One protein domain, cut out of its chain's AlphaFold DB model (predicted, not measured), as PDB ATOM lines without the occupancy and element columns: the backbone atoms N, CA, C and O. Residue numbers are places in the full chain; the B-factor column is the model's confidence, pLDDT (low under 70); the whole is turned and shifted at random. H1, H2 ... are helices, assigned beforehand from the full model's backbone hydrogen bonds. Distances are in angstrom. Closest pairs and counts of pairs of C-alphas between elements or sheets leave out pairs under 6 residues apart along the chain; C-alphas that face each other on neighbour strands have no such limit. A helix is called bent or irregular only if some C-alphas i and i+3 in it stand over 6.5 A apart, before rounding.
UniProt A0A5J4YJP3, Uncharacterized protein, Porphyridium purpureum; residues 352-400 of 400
ATOM      1  N   HIS A 352       7.295  -5.885   7.470       97.44
ATOM      2  CA  HIS A 352       6.793  -4.697   6.775       97.44
ATOM      3  C   HIS A 352       5.966  -5.072   5.526       97.44
ATOM      4  O   HIS A 352       6.124  -6.153   4.939       97.44
ATOM      5  N   ASN A 353       5.122  -4.154   5.058       98.06
ATOM      6  CA  ASN A 353       4.160  -4.365   3.974       98.06
ATOM      7  C   ASN A 353       4.799  -4.737   2.634       98.06
ATOM      8  O   ASN A 353       4.257  -5.558   1.900       98.06
ATOM      9  N   GLY A 354       5.988  -4.214   2.329       97.75
ATOM     10  CA  GLY A 354       6.746  -4.641   1.146       97.75
ATOM     11  C   GLY A 354       7.056  -6.146   1.127       97.75
ATOM     12  O   GLY A 354       6.994  -6.782   0.073       97.75
ATOM     13  N   LEU A 355       7.344  -6.735   2.293       97.06
ATOM     14  CA  LEU A 355       7.592  -8.168   2.433       97.06
ATOM     15  C   LEU A 355       6.282  -8.965   2.471       97.06
ATOM     16  O   LEU A 355       6.207 -10.008   1.816       97.06
ATOM     17  N   LEU A 356       5.264  -8.467   3.186       97.62
ATOM     18  CA  LEU A 356       3.935  -9.087   3.243       97.62
ATOM     19  C   LEU A 356       3.313  -9.208   1.848       97.62
ATOM     20  O   LEU A 356       2.919 -10.299   1.441       97.62
ATOM     21  N   LEU A 357       3.348  -8.135   1.058       97.69
ATOM     22  CA  LEU A 357       2.794  -8.131  -0.292       97.69
ATOM     23  C   LEU A 357       3.553  -9.083  -1.220       97.69
ATOM     24  O   LEU A 357       2.950  -9.842  -1.978       97.69
ATOM     25  N   MET A 358       4.886  -9.086  -1.133       96.56
ATOM     26  CA  MET A 358       5.725  -9.948  -1.965       96.56
ATOM     27  C   MET A 358       5.530 -11.442  -1.648       96.56
ATOM     28  O   MET A 358       5.512 -12.260  -2.569       96.56
ATOM     29  N   GLN A 359       5.441 -11.816  -0.366       94.62
ATOM     30  CA  GLN A 359       5.435 -13.223   0.069       94.62
ATOM     31  C   GLN A 359       4.035 -13.804   0.276       94.62
ATOM     32  O   GLN A 359       3.840 -14.990   0.018       94.62
ATOM     33  N   PHE A 360       3.081 -12.985   0.713       95.56
ATOM     34  CA  PHE A 360       1.749 -13.421   1.137       95.56
ATOM     35  C   PHE A 360       0.614 -12.772   0.335       95.56
ATOM     36  O   PHE A 360      -0.516 -13.238   0.410       95.56
ATOM     37  N   GLY A 361       0.904 -11.741  -0.466       95.31
ATOM     38  CA  GLY A 361      -0.068 -11.150  -1.388       95.31
ATOM     39  C   GLY A 361      -1.023 -10.130  -0.766       95.31
ATOM     40  O   GLY A 361      -2.029  -9.812  -1.393       95.31
ATOM     41  N   PHE A 362      -0.729  -9.598   0.426       95.44
ATOM     42  CA  PHE A 362      -1.556  -8.581   1.089       95.44
ATOM     43  C   PHE A 362      -0.720  -7.492   1.780       95.44
ATOM     44  O   PHE A 362       0.485  -7.651   1.981       95.44
ATOM     45  N   VAL A 363      -1.377  -6.391   2.154       96.94
ATOM     46  CA  VAL A 363      -0.837  -5.331   3.021       96.94
ATOM     47  C   VAL A 363      -1.705  -5.195   4.272       96.94
ATOM     48  O   VAL A 363      -2.902  -5.473   4.231       96.94
ATOM     49  N   VAL A 364      -1.108  -4.756   5.376       96.19
ATOM     50  CA  VAL A 364      -1.789  -4.416   6.627       96.19
ATOM     51  C   VAL A 364      -1.759  -2.903   6.788       96.19
ATOM     52  O   VAL A 364      -0.696  -2.285   6.754       96.19
ATOM     53  N   GLN A 365      -2.928  -2.292   6.956       96.81
ATOM     54  CA  GLN A 365      -3.019  -0.850   7.169       96.81
ATOM     55  C   GLN A 365      -2.460  -0.489   8.547       96.81
ATOM     56  O   GLN A 365      -2.722  -1.195   9.520       96.81
ATOM     57  N   ARG A 366      -1.691   0.604   8.622       96.00
ATOM     58  CA  ARG A 366      -1.008   1.065   9.844       96.00
ATOM     59  C   ARG A 366      -0.129  -0.022  10.478       96.00
ATOM     60  O   ARG A 366      -0.113  -0.185  11.696       96.00
ATOM     61  N   ASN A 367       0.583  -0.786   9.647       96.75
ATOM     62  CA  ASN A 367       1.493  -1.831  10.109       96.75
ATOM     63  C   ASN A 367       2.628  -1.212  10.957       96.75
ATOM     64  O   ASN A 367       3.387  -0.400  10.427       96.75
ATOM     65  N   PRO A 368       2.789  -1.593  12.240       96.31
ATOM     66  CA  PRO A 368       3.800  -1.003  13.123       96.31
ATOM     67  C   PRO A 368       5.242  -1.323  12.705       96.31
ATOM     68  O   PRO A 368       6.175  -0.694  13.192       96.31
ATOM     69  N   TYR A 369       5.429  -2.295  11.809       96.94
ATOM     70  CA  TYR A 369       6.738  -2.703  11.304       96.94
ATOM     71  C   TYR A 369       7.126  -2.021   9.991       96.94
ATOM     72  O   TYR A 369       8.210  -2.279   9.463       96.94
ATOM     73  N   ASP A 370       6.262  -1.164   9.445       97.25
ATOM     74  CA  ASP A 370       6.632  -0.341   8.303       97.25
ATOM     75  C   ASP A 370       7.659   0.721   8.706       97.25
ATOM     76  O   ASP A 370       7.607   1.328   9.771       97.25
ATOM     77  N   THR A 371       8.603   0.968   7.808       96.25
ATOM     78  CA  THR A 371       9.495   2.129   7.842       96.25
ATOM     79  C   THR A 371       9.658   2.622   6.414       96.25
ATOM     80  O   THR A 371       9.639   1.810   5.487       96.25
ATOM     81  N   CYS A 372       9.885   3.918   6.196       95.31
ATOM     82  CA  CYS A 372      10.067   4.413   4.828       95.31
ATOM     83  C   CYS A 372      11.236   3.723   4.111       95.31
ATOM     84  O   CYS A 372      11.088   3.322   2.961       95.31
ATOM     85  N   ALA A 373      12.344   3.453   4.810       95.81
ATOM     86  CA  ALA A 373      13.465   2.699   4.250       95.81
ATOM     87  C   ALA A 373      13.071   1.271   3.818       95.81
ATOM     88  O   ALA A 373      13.434   0.830   2.725       95.81
ATOM     89  N   SER A 374      12.317   0.534   4.645       95.81
ATOM     90  CA  SER A 374      11.879  -0.826   4.297       95.81
ATOM     91  C   SER A 374      10.841  -0.835   3.173       95.81
ATOM     92  O   SER A 374      10.902  -1.697   2.293       95.81
ATOM     93  N   LEU A 375       9.931   0.142   3.148       97.38
ATOM     94  CA  LEU A 375       8.926   0.281   2.102       97.38
ATOM     95  C   LEU A 375       9.551   0.681   0.769       97.38
ATOM     96  O   LEU A 375       9.371  -0.046  -0.201       97.38
ATOM     97  N   LEU A 376      10.345   1.754   0.716       96.62
ATOM     98  CA  LEU A 376      10.983   2.249  -0.514       96.62
ATOM     99  C   LEU A 376      11.998   1.257  -1.095       96.62
ATOM    100  O   LEU A 376      12.193   1.184  -2.309       96.62
ATOM    101  N   LYS A 377      12.606   0.416  -0.249       97.06
ATOM    102  CA  LYS A 377      13.431  -0.703  -0.717       97.06
ATOM    103  C   LYS A 377      12.622  -1.719  -1.526       97.06
ATOM    104  O   LYS A 377      13.175  -2.336  -2.440       97.06
ATOM    105  N   TYR A 378      11.348  -1.929  -1.193       98.12
ATOM    106  CA  TYR A 378      10.529  -2.983  -1.790       98.12
ATOM    107  C   TYR A 378       9.519  -2.492  -2.820       98.12
ATOM    108  O   TYR A 378       9.324  -3.158  -3.835       98.12
ATOM    109  N   LEU A 379       8.881  -1.362  -2.565       98.12
ATOM    110  CA  LEU A 379       7.710  -0.866  -3.270       98.12
ATOM    111  C   LEU A 379       8.023   0.462  -3.949       98.12
ATOM    112  O   LEU A 379       8.870   1.230  -3.496       98.12
ATOM    113  N   ASN A 380       7.308   0.738  -5.032       97.19
ATOM    114  CA  ASN A 380       7.367   2.041  -5.674       97.19
ATOM    115  C   ASN A 380       6.671   3.103  -4.800       97.19
ATOM    116  O   ASN A 380       5.617   2.808  -4.227       97.19
ATOM    117  N   PRO A 381       7.179   4.351  -4.752       95.88
ATOM    118  CA  PRO A 381       6.556   5.434  -3.986       95.88
ATOM    119  C   PRO A 381       5.079   5.663  -4.329       95.88
ATOM    120  O   PRO A 381       4.251   5.827  -3.437       95.88
ATOM    121  N   SER A 382       4.726   5.595  -5.618       95.62
ATOM    122  CA  SER A 382       3.342   5.748  -6.084       95.62
ATOM    123  C   SER A 382       2.416   4.649  -5.560       95.62
ATOM    124  O   SER A 382       1.275   4.927  -5.201       95.62
ATOM    125  N   PHE A 383       2.905   3.408  -5.465       97.06
ATOM    126  CA  PHE A 383       2.133   2.309  -4.895       97.06
ATOM    127  C   PHE A 383       1.892   2.526  -3.399       97.06
ATOM    128  O   PHE A 383       0.763   2.343  -2.945       97.06
ATOM    129  N   ILE A 384       2.929   2.937  -2.657       96.94
ATOM    130  CA  ILE A 384       2.832   3.233  -1.219       96.94
ATOM    131  C   ILE A 384       1.759   4.303  -0.992       96.94
ATOM    132  O   ILE A 384       0.810   4.052  -0.256       96.94
ATOM    133  N   ALA A 385       1.861   5.437  -1.694       95.44
ATOM    134  CA  ALA A 385       0.936   6.560  -1.554       95.44
ATOM    135  C   ALA A 385      -0.528   6.190  -1.853       95.44
ATOM    136  O   ALA A 385      -1.436   6.720  -1.220       95.44
ATOM    137  N   ALA A 386      -0.764   5.281  -2.803       96.12
ATOM    138  CA  ALA A 386      -2.113   4.901  -3.213       96.12
ATOM    139  C   ALA A 386      -2.735   3.761  -2.384       96.12
ATOM    140  O   ALA A 386      -3.958   3.656  -2.346       96.12
ATOM    141  N   ASN A 387      -1.934   2.887  -1.757       97.06
ATOM    142  CA  ASN A 387      -2.434   1.609  -1.218       97.06
ATOM    143  C   ASN A 387      -2.111   1.354   0.261       97.06
ATOM    144  O   ASN A 387      -2.658   0.413   0.845       97.06
ATOM    145  N   ILE A 388      -1.218   2.139   0.872       96.56
ATOM    146  CA  ILE A 388      -0.749   1.901   2.241       96.56
ATOM    147  C   ILE A 388      -1.028   3.130   3.104       96.56
ATOM    148  O   ILE A 388      -0.449   4.196   2.914       96.56
ATOM    149  N   GLN A 389      -1.883   2.953   4.108       96.50
ATOM    150  CA  GLN A 389      -2.023   3.877   5.224       96.50
ATOM    151  C   GLN A 389      -0.859   3.644   6.181       96.50
ATOM    152  O   GLN A 389      -0.782   2.604   6.842       96.50
ATOM    153  N   LEU A 390       0.048   4.613   6.238       95.25
ATOM    154  CA  LEU A 390       1.189   4.583   7.142       95.25
ATOM    155  C   LEU A 390       0.736   4.804   8.595       95.25
ATOM    156  O   LEU A 390      -0.357   5.312   8.859       95.25
ATOM    157  N   ALA A 391       1.579   4.397   9.544       91.88
ATOM    158  CA  ALA A 391       1.378   4.726  10.950       91.88
ATOM    159  C   ALA A 391       1.424   6.253  11.169       91.88
ATOM    160  O   ALA A 391       1.997   6.995  10.369       91.88
ATOM    161  N   GLU A 392       0.807   6.722  12.252       90.00
ATOM    162  CA  GLU A 392       0.727   8.150  12.562       90.00
ATOM    163  C   GLU A 392       2.121   8.797  12.626       90.00
ATOM    164  O   GLU A 392       3.051   8.243  13.211       90.00
ATOM    165  N   GLY A 393       2.272   9.961  11.985       86.81
ATOM    166  CA  GLY A 393       3.534  10.705  11.923       86.81
ATOM    167  C   GLY A 393       4.544  10.217  10.877       86.81
ATOM    168  O   GLY A 393       5.590  10.845  10.724       86.81
ATOM    169  N   MET A 394       4.255   9.144  10.136       90.19
ATOM    170  CA  MET A 394       5.133   8.652   9.073       90.19
ATOM    171  C   MET A 394       4.767   9.259   7.712       90.19
ATOM    172  O   MET A 394       3.629   9.152   7.261       90.19
ATOM    173  N   ASP A 395       5.757   9.840   7.035       88.06
ATOM    174  CA  ASP A 395       5.632  10.380   5.679       88.06
ATOM    175  C   ASP A 395       6.805   9.899   4.814       88.06
ATOM    176  O   ASP A 395       7.949  10.298   5.016       88.06
ATOM    177  N   CYS A 396       6.514   9.035   3.839       87.94
ATOM    178  CA  CYS A 396       7.516   8.499   2.915       87.94
ATOM    179  C   CYS A 396       7.614   9.278   1.595       87.94
ATOM    180  O   CYS A 396       8.253   8.800   0.655       87.94
ATOM    181  N   SER A 397       6.973  10.449   1.498       78.62
ATOM    182  CA  SER A 397       7.082  11.336   0.333       78.62
ATOM    183  C   SER A 397       8.398  12.120   0.300       78.62
ATOM    184  O   SER A 397       8.833  12.551  -0.769       78.62
ATOM    185  N   ARG A 398       9.059  12.263   1.453       66.12
ATOM    186  CA  ARG A 398      10.373  12.891   1.596       66.12
ATOM    187  C   ARG A 398      11.439  11.802   1.620       66.12
ATOM    188  O   ARG A 398      11.635  11.131   2.627       66.12
ATOM    189  N   VAL A 399      12.057  11.568   0.468       56.09
ATOM    190  CA  VAL A 399      13.261  10.738   0.381       56.09
ATOM    191  C   VAL A 399      14.429  11.659   0.719       56.09
ATOM    192  O   VAL A 399      14.806  12.462  -0.131       56.09
ATOM    193  N   ASP A 400      14.916  11.602   1.958       47.03
ATOM    194  CA  ASP A 400      16.178  12.256   2.337       47.03
ATOM    195  C   ASP A 400      17.382  11.585   1.656       47.03
ATOM    196  O   ASP A 400      17.390  10.329   1.552       47.03
TER     197      ASP A 400
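AT A GLANCE: This is residues 352 to 400 of the 400 residues of an uncharacterized protein of Porphyridium purpureum (UniProt A0A5J4YJP3). Three short helices and two looping stretches make a small body: H1, the longest helix by residues, meets H2 where H1 begins and H2 ends, and H3, about perpendicular to H2, lies near H2 but not clearly touching it. A long link, residues 361 to 371, folds back from the end of H1 toward H2, and a tail with no named element, residues 388 to 400, makes a U-turn after H3. The printed part has 49 residues, with three named helices in the order H1, H2, H3 and no named strand. The class is all helix, though under half of the residues, 22 of the 49, are in named elements. The whole is compact, with a radius of gyration of the C-alphas of 9.7 A and spans of 29 by 19 by 17 A.

HOW THE PARTS SIT: H1, residues 353 to 360, touches H2, residues 372 to 378, and their closest C-alphas, those of Gly 354 and Tyr 378, are 5.1 A apart. The two run the same way at a shallow tilt of 34 degrees, only just short of steep. H3, residues 381 to 387, is close to H2 but not clearly touching it; the closest C-alphas, those of Leu 375 and Ile 384, are 7.5 A apart. The lines of H2 and H3 stand about perpendicular, at 85 degrees. H1 and H3 are apart. In H1 and H3 every O i to N i+4 pair is within hydrogen-bond range; in H2, 2 of 3 are.

IN THESE COORDINATES: H1 begins at C-alpha 353, at (4.160, -4.365, 3.974), and ends at C-alpha 360, at (1.749, -13.421, 1.137), a length of 9.8 A. H2 runs from Cys 372 to Tyr 378, 9.9 A from first to last C-alpha, and C-alpha 378 is at (10.529, -2.983, -1.790). H3 runs from Pro 381 to Asn 387, 10.2 A from first to last C-alpha, and ends at (-2.434, 1.609, -1.218). No helix is bent or irregular.

THE WHOLE: The two C-alphas farthest apart are those of Phe 360 and Asp 400, at 29.5 A. The printed part has no cut. The link from H1 to H2, with 11 residues between them, is long, and the link from H2 to H3, with 2 residues between them, is tight. The C-alphas of residues 388 to 400 lie 6 to 16 A from the mean of all C-alphas; Asp 400 is the chain's last residue. The mean pLDDT of the printed part is 92.8, and residues 398 to 400 are under 70.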